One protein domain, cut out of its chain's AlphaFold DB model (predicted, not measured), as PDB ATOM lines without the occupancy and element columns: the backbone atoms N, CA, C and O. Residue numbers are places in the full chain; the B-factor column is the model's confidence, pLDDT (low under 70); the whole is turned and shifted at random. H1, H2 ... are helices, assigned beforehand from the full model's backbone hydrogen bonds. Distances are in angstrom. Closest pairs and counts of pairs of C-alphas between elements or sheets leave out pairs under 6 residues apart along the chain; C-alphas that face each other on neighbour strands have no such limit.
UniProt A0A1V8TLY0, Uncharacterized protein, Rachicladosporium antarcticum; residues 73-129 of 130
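What this domain is: This is residues 73 to 129 of the 130 residues of an uncharacterized protein of Rachicladosporium antarcticum (UniProt A0A1V8TLY0). A small, loose knot of two short helices, H1 and H2, and a loop makes one end, and the chain then runs out through the short H3 to a long lone helix, H4. Residues 102 to 129 stand free. The printed part has 57 residues with four named helices, H1 to H4 in order, and no named strand: all helix. It is extended, with a radius of gyration of the C-alphas of 16.7 A and spans of 43 by 27 by 22 A.

How they stand to each other: H1, residues 73 to 81, and H2, residues 83 to 87, are close but not clearly touching; their closest C-alphas, of Leu 79 and Ala 85, are 6.0 A apart. H3, residues 100 to 104, is apart from both. H4, residues 111 to 127, is apart from H1, H2 and H3. Every O i to N i+4 pair is within hydrogen-bond range in H2, H3 and H4, and 4 of 5 in H1.

Where its parts are: H1 begins at C-alpha 73 (33.849, 25.756, -20.937) and measures 12.2 A. H2 measures 6.7 A and H3 5.8 A. H4 measures 24.7 A, ending at C-alpha 127 (19.925, -3.751, -46.615).

The domain as a whole: The C-alphas farthest apart, of Glu 90 and Glu 127, are 45.2 A apart. The printed part has no cut. The link H2 to H3 is long. Model confidence is under 70 at residues 83 to 96 and 127 to 129.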
ATOM      1  N   HIS A  73      34.216  26.183 -19.582       83.31
ATOM      2  CA  HIS A  73      33.849  25.756 -20.937       83.31
ATOM      3  C   HIS A  73      34.905  26.145 -21.990       83.31
ATOM      4  O   HIS A  73      35.177  25.388 -22.919       83.31
ATOM      5  N   VAL A  74      35.549  27.308 -21.825       86.81
ATOM      6  CA  VAL A  74      36.619  27.772 -22.718       86.81
ATOM      7  C   VAL A  74      37.904  26.985 -22.484       86.81
ATOM      8  O   VAL A  74      38.643  26.712 -23.432       86.81
ATOM      9  N   TRP A  75      38.199  26.648 -21.228       85.00
ATOM     10  CA  TRP A  75      39.347  25.825 -20.871       85.00
ATOM     11  C   TRP A  75      39.199  24.399 -21.408       85.00
ATOM     12  O   TRP A  75      40.044  23.960 -22.185       85.00
ATOM     13  N   ALA A  76      38.094  23.729 -21.076       80.19
ATOM     14  CA  ALA A  76      37.773  22.371 -21.508       80.19
ATOM     15  C   ALA A  76      37.730  22.271 -23.039       80.19
ATOM     16  O   ALA A  76      38.412  21.431 -23.624       80.19
ATOM     17  N   GLY A  77      37.066  23.220 -23.709       82.69
ATOM     18  CA  GLY A  77      37.014  23.251 -25.170       82.69
ATOM     19  C   GLY A  77      38.373  23.488 -25.844       82.69
ATOM     20  O   GLY A  77      38.588  23.023 -26.964       82.69
ATOM     21  N   ARG A  78      39.320  24.194 -25.202       82.50
ATOM     22  CA  ARG A  78      40.709  24.302 -25.698       82.50
ATOM     23  C   ARG A  78      41.486  23.010 -25.480       82.50
ATOM     24  O   ARG A  78      42.232  22.594 -26.363       82.50
ATOM     25  N   LEU A  79      41.285  22.384 -24.329       78.56
ATOM     26  CA  LEU A  79      41.963  21.161 -23.929       78.56
ATOM     27  C   LEU A  79      41.599  19.990 -24.853       78.56
ATOM     28  O   LEU A  79      42.491  19.339 -25.388       78.56
ATOM     29  N   GLU A  80      40.309  19.808 -25.147       75.69
ATOM     30  CA  GLU A  80      39.796  18.783 -26.071       75.69
ATOM     31  C   GLU A  80      40.313  18.937 -27.507       75.69
ATOM     32  O   GLU A  80      40.498  17.943 -28.218       75.69
ATOM     33  N   LYS A  81      40.539  20.185 -27.941       78.88
ATOM     34  CA  LYS A  81      41.078  20.520 -29.269       78.88
ATOM     35  C   LYS A  81      42.596  20.372 -29.342       78.88
ATOM     36  O   LYS A  81      43.131  20.153 -30.429       78.88
ATOM     37  N   SER A  82      43.298  20.514 -28.221       77.19
ATOM     38  CA  SER A  82      44.757  20.459 -28.198       77.19
ATOM     39  C   SER A  82      45.258  19.022 -28.388       77.19
ATOM     40  O   SER A  82      44.882  18.102 -27.664       77.19
ATOM     41  N   LYS A  83      46.122  18.817 -29.389       69.12
ATOM     42  CA  LYS A  83      46.743  17.506 -29.645       69.12
ATOM     43  C   LYS A  83      47.681  17.099 -28.510       69.12
ATOM     44  O   LYS A  83      47.740  15.927 -28.170       69.12
ATOM     45  N   GLU A  84      48.360  18.066 -27.904       67.25
ATOM     46  CA  GLU A  84      49.296  17.847 -26.799       67.25
ATOM     47  C   GLU A  84      48.587  17.346 -25.535       67.25
ATOM     48  O   GLU A  84      49.042  16.372 -24.947       67.25
ATOM     49  N   ALA A  85      47.421  17.896 -25.163       63.00
ATOM     50  CA  ALA A  85      46.678  17.397 -23.997       63.00
ATOM     51  C   ALA A  85      46.099  15.988 -24.205       63.00
ATOM     52  O   ALA A  85      45.836  15.286 -23.233       63.00
ATOM     53  N   ARG A  86      45.930  15.540 -25.458       63.00
ATOM     54  CA  ARG A  86      45.576  14.141 -25.754       63.00
ATOM     55  C   ARG A  86      46.742  13.173 -25.552       63.00
ATOM     56  O   ARG A  86      46.492  11.989 -25.364       63.00
ATOM     57  N   LEU A  87      47.984  13.662 -25.598       63.38
ATOM     58  CA  LEU A  87      49.199  12.862 -25.412       63.38
ATOM     59  C   LEU A  87      49.627  12.770 -23.940       63.38
ATOM     60  O   LEU A  87      50.329  11.828 -23.572       63.38
ATOM     61  N   VAL A  88      49.197  13.714 -23.095       61.47
ATOM     62  CA  VAL A  88      49.438  13.655 -21.647       61.47
ATOM     63  C   VAL A  88      48.682  12.456 -21.076       61.47
ATOM     64  O   VAL A  88      47.456  12.434 -21.043       61.47
ATOM     65  N   THR A  89      49.437  11.437 -20.673       59.06
ATOM     66  CA  THR A  89      48.948  10.175 -20.090       59.06
ATOM     67  C   THR A  89      49.311  10.042 -18.613       59.06
ATOM     68  O   THR A  89      48.988   9.037 -17.978       59.06
ATOM     69  N   GLU A  90      49.964  11.054 -18.040       50.47
ATOM     70  CA  GLU A  90      50.315  11.047 -16.629       50.47
ATOM     71  C   GLU A  90      49.077  11.353 -15.774       50.47
ATOM     72  O   GLU A  90      48.465  12.414 -15.875       50.47
ATOM     73  N   VAL A  91      48.754  10.387 -14.908       43.66
ATOM     74  CA  VAL A  91      47.669  10.365 -13.913       43.66
ATOM     75  C   VAL A  91      46.267  10.088 -14.468       43.66
ATOM     76  O   VAL A  91      45.405  10.955 -14.467       43.66
ATOM     77  N   GLY A  92      46.006   8.840 -14.878       48.56
ATOM     78  CA  GLY A  92      44.651   8.255 -14.944       48.56
ATOM     79  C   GLY A  92      43.653   8.904 -15.907       48.56
ATOM     80  O   GLY A  92      42.532   8.419 -16.033       48.56
ATOM     81  N   VAL A  93      44.056   9.967 -16.601       49.50
ATOM     82  CA  VAL A  93      43.233  10.704 -17.542       49.50
ATOM     83  C   VAL A  93      44.051  11.038 -18.781       49.50
ATOM     84  O   VAL A  93      44.522  12.153 -18.980       49.50
ATOM     85  N   GLY A  94      44.254  10.024 -19.616       49.78
ATOM     86  CA  GLY A  94      44.683  10.245 -20.991       49.78
ATOM     87  C   GLY A  94      43.521  10.795 -21.819       49.78
ATOM     88  O   GLY A  94      42.386  10.354 -21.648       49.78
ATOM     89  N   GLY A  95      43.798  11.723 -22.739       57.75
ATOM     90  CA  GLY A  95      42.840  12.080 -23.798       57.75
ATOM     91  C   GLY A  95      42.248  13.491 -23.759       57.75
ATOM     92  O   GLY A  95      41.236  13.739 -24.410       57.75
ATOM     93  N   GLY A  96      42.874  14.447 -23.074       68.75
ATOM     94  CA  GLY A  96      42.421  15.838 -23.076       68.75
ATOM     95  C   GLY A  96      41.609  16.187 -21.835       68.75
ATOM     96  O   GLY A  96      42.141  16.897 -20.996       68.75
ATOM     97  N   ASN A  97      40.360  15.719 -21.696       71.81
ATOM     98  CA  ASN A  97      39.473  16.100 -20.581       71.81
ATOM     99  C   ASN A  97      39.784  15.316 -19.278       71.81
ATOM    100  O   ASN A  97      39.473  14.127 -19.226       71.81
ATOM    101  N   PRO A  98      40.273  15.961 -18.190       71.81
ATOM    102  CA  PRO A  98      40.567  15.320 -16.900       71.81
ATOM    103  C   PRO A  98      39.351  14.699 -16.206       71.81
ATOM    104  O   PRO A  98      39.492  13.893 -15.293       71.81
ATOM    105  N   TYR A  99      38.149  15.089 -16.621       73.69
ATOM    106  CA  TYR A  99      36.888  14.648 -16.039       73.69
ATOM    107  C   TYR A  99      36.121  13.705 -16.967       73.69
ATOM    108  O   TYR A  99      34.981  13.366 -16.660       73.69
ATOM    109  N   ALA A 100      36.739  13.222 -18.052       74.75
ATOM    110  CA  ALA A 100      36.102  12.299 -18.994       74.75
ATOM    111  C   ALA A 100      35.480  11.086 -18.283       74.75
ATOM    112  O   ALA A 100      34.329  10.746 -18.530       74.75
ATOM    113  N   ALA A 101      36.173  10.506 -17.299       76.00
ATOM    114  CA  ALA A 101      35.648   9.384 -16.517       76.00
ATOM    115  C   ALA A 101      34.364   9.721 -15.723       76.00
ATOM    116  O   ALA A 101      33.514   8.854 -15.515       76.00
ATOM    117  N   LEU A 102      34.213  10.971 -15.274       79.44
ATOM    118  CA  LEU A 102      33.035  11.453 -14.546       79.44
ATOM    119  C   LEU A 102      31.884  11.839 -15.484       79.44
ATOM    120  O   LEU A 102      30.722  11.710 -15.092       79.44
ATOM    121  N   GLU A 103      32.194  12.302 -16.695       78.31
ATOM    122  CA  GLU A 103      31.199  12.667 -17.708       78.31
ATOM    123  C   GLU A 103      30.672  11.447 -18.470       78.31
ATOM    124  O   GLU A 103      29.459  11.264 -18.556       78.31
ATOM    125  N   GLU A 104      31.557  10.573 -18.952       79.00
ATOM    126  CA  GLU A 104      31.188   9.363 -19.697       79.00
ATOM    127  C   GLU A 104      30.562   8.295 -18.800       79.00
ATOM    128  O   GLU A 104      29.809   7.449 -19.281       79.00
ATOM    129  N   ARG A 105      30.851   8.340 -17.491       83.50
ATOM    130  CA  ARG A 105      30.290   7.435 -16.477       83.50
ATOM    131  C   ARG A 105      30.298   5.974 -16.949       83.50
ATOM    132  O   ARG A 105      29.236   5.351 -17.008       83.50
ATOM    133  N   PRO A 106      31.473   5.382 -17.230       78.69
ATOM    134  CA  PRO A 106      31.558   4.053 -17.840       78.69
ATOM    135  C   PRO A 106      30.846   2.963 -17.020       78.69
ATOM    136  O   PRO A 106      30.348   1.990 -17.581       78.69
ATOM    137  N   GLY A 107      30.717   3.144 -15.700       82.69
ATOM    138  CA  GLY A 107      29.974   2.234 -14.820       82.69
ATOM    139  C   GLY A 107      28.445   2.248 -14.980       82.69
ATOM    140  O   GLY A 107      27.788   1.344 -14.476       82.69
ATOM    141  N   PHE A 108      27.872   3.234 -15.674       85.38
ATOM    142  CA  PHE A 108      26.429   3.364 -15.920       85.38
ATOM    143  C   PHE A 108      26.057   3.143 -17.394       85.38
ATOM    144  O   PHE A 108      24.969   3.518 -17.828       85.38
ATOM    145  N   TRP A 109      26.954   2.541 -18.175       85.88
ATOM    146  CA  TRP A 109      26.730   2.287 -19.593       85.88
ATOM    147  C   TRP A 109      25.597   1.269 -19.827       85.88
ATOM    148  O   TRP A 109      25.643   0.144 -19.318       85.88
ATOM    149  N   ASP A 110      24.598   1.624 -20.645       89.56
ATOM    150  CA  ASP A 110      23.542   0.691 -21.060       89.56
ATOM    151  C   ASP A 110      24.055  -0.273 -22.141       89.56
ATOM    152  O   ASP A 110      23.949  -0.048 -23.351       89.56
ATOM    153  N   VAL A 111      24.586  -1.405 -21.679       89.44
ATOM    154  CA  VAL A 111      25.089  -2.485 -22.537       89.44
ATOM    155  C   VAL A 111      23.996  -3.024 -23.467       89.44
ATOM    156  O   VAL A 111      24.271  -3.352 -24.623       89.44
ATOM    157  N   ARG A 112      22.744  -3.115 -22.997       90.12
ATOM    158  CA  ARG A 112      21.651  -3.741 -23.759       90.12
ATOM    159  C   ARG A 112      21.140  -2.814 -24.857       90.12
ATOM    160  O   ARG A 112      20.871  -3.279 -25.966       90.12
ATOM    161  N   GLY A 113      21.026  -1.520 -24.564       91.69
ATOM    162  CA  GLY A 113      20.719  -0.490 -25.554       91.69
ATOM    163  C   GLY A 113      21.770  -0.438 -26.663       91.69
ATOM    164  O   GLY A 113      21.421  -0.501 -27.844       91.69
ATOM    165  N   ALA A 114      23.055  -0.442 -26.292       89.69
ATOM    166  CA  ALA A 114      24.166  -0.429 -27.244       89.69
ATOM    167  C   ALA A 114      24.163  -1.650 -28.183       89.69
ATOM    168  O   ALA A 114      24.314  -1.503 -29.396       89.69
ATOM    169  N   GLN A 115      23.921  -2.853 -27.648       91.38
ATOM    170  CA  GLN A 115      23.827  -4.076 -28.455       91.38
ATOM    171  C   GLN A 115      22.666  -4.036 -29.456       91.38
ATOM    172  O   GLN A 115      22.831  -4.431 -30.611       91.38
ATOM    173  N   LYS A 116      21.494  -3.535 -29.044       94.94
ATOM    174  CA  LYS A 116      20.342  -3.378 -29.947       94.94
ATOM    175  C   LYS A 116      20.616  -2.359 -31.050       94.94
ATOM    176  O   LYS A 116      20.301  -2.638 -32.204       94.94
ATOM    177  N   ALA A 117      21.211  -1.217 -30.707       92.19
ATOM    178  CA  ALA A 117      21.577  -0.187 -31.674       92.19
ATOM    179  C   ALA A 117      22.566  -0.725 -32.721       92.19
ATOM    180  O   ALA A 117      22.346  -0.559 -33.920       92.19
ATOM    181  N   PHE A 118      23.596  -1.453 -32.279       92.81
ATOM    182  CA  PHE A 118      24.567  -2.087 -33.171       92.81
ATOM    183  C   PHE A 118      23.923  -3.129 -34.098       92.81
ATOM    184  O   PHE A 118      24.168  -3.129 -35.303       92.81
ATOM    185  N   GLY A 119      23.045  -3.983 -33.562       94.44
ATOM    186  CA  GLY A 119      22.304  -4.960 -34.364       94.44
ATOM    187  C   GLY A 119      21.374  -4.316 -35.399       94.44
ATOM    188  O   GLY A 119      21.257  -4.818 -36.516       94.44
ATOM    189  N   GLY A 120      20.735  -3.192 -35.056       94.38
ATOM    190  CA  GLY A 120      19.931  -2.402 -35.994       94.38
ATOM    191  C   GLY A 120      20.770  -1.815 -37.132       94.38
ATOM    192  O   GLY A 120      20.417  -1.976 -38.297       94.38
ATOM    193  N   TRP A 121      21.922  -1.229 -36.802       93.38
ATOM    194  CA  TRP A 121      22.861  -0.684 -37.785       93.38
ATOM    195  C   TRP A 121      23.403  -1.744 -38.759       93.38
ATOM    196  O   TRP A 121      23.505  -1.487 -39.959       93.38
ATOM    197  N   LEU A 122      23.706  -2.953 -38.272       92.88
ATOM    198  CA  LEU A 122      24.125  -4.090 -39.105       92.88
ATOM    199  C   LEU A 122      23.057  -4.486 -40.128       92.88
ATOM    200  O   LEU A 122      23.378  -4.751 -41.285       92.88
ATOM    201  N   ARG A 123      21.789  -4.507 -39.704       89.69
ATOM    202  CA  ARG A 123      20.658  -4.805 -40.592       89.69
ATOM    203  C   ARG A 123      20.500  -3.727 -41.659       89.69
ATOM    204  O   ARG A 123      20.445  -4.072 -42.831       89.69
ATOM    205  N   GLU A 124      20.529  -2.453 -41.274       88.38
ATOM    206  CA  GLU A 124      20.409  -1.329 -42.214       88.38
ATOM    207  C   GLU A 124      21.587  -1.263 -43.209       88.38
ATOM    208  O   GLU A 124      21.408  -0.939 -44.381       88.38
ATOM    209  N   SER A 125      22.799  -1.608 -42.764       80.44
ATOM    210  CA  SER A 125      23.993  -1.650 -43.621       80.44
ATOM    211  C   SER A 125      23.969  -2.825 -44.605       80.44
ATOM    212  O   SER A 125      24.430  -2.679 -45.734       80.44
ATOM    213  N   GLY A 126      23.412  -3.973 -44.205       77.00
ATOM    214  CA  GLY A 126      23.194  -5.115 -45.098       77.00
ATOM    215  C   GLY A 126      22.072  -4.881 -46.114       77.00
ATOM    216  O   GLY A 126      22.146  -5.372 -47.234       77.00
ATOM    217  N   GLU A 127      21.062  -4.091 -45.750       69.75
ATOM    218  CA  GLU A 127      19.925  -3.751 -46.615       69.75
ATOM    219  C   GLU A 127      20.292  -2.722 -47.700       69.75
ATOM    220  O   GLU A 127      19.723  -2.757 -48.781       69.75
ATOM    221  N   LYS A 128      21.289  -1.857 -47.454       62.75
ATOM    222  CA  LYS A 128      21.855  -0.922 -48.453       62.75
ATOM    223  C   LYS A 128      22.915  -1.546 -49.375       62.75
ATOM    224  O   LYS A 128      23.373  -0.877 -50.298       62.75
ATOM    225  N   ALA A 129      23.358  -2.772 -49.088       58.72
ATOM    226  CA  ALA A 129      24.369  -3.492 -49.867       58.72
ATOM    227  C   ALA A 129      23.773  -4.482 -50.891       58.72
ATOM    228  O   ALA A 129      24.524  -5.019 -51.706       58.72
TER     229      ALA A 129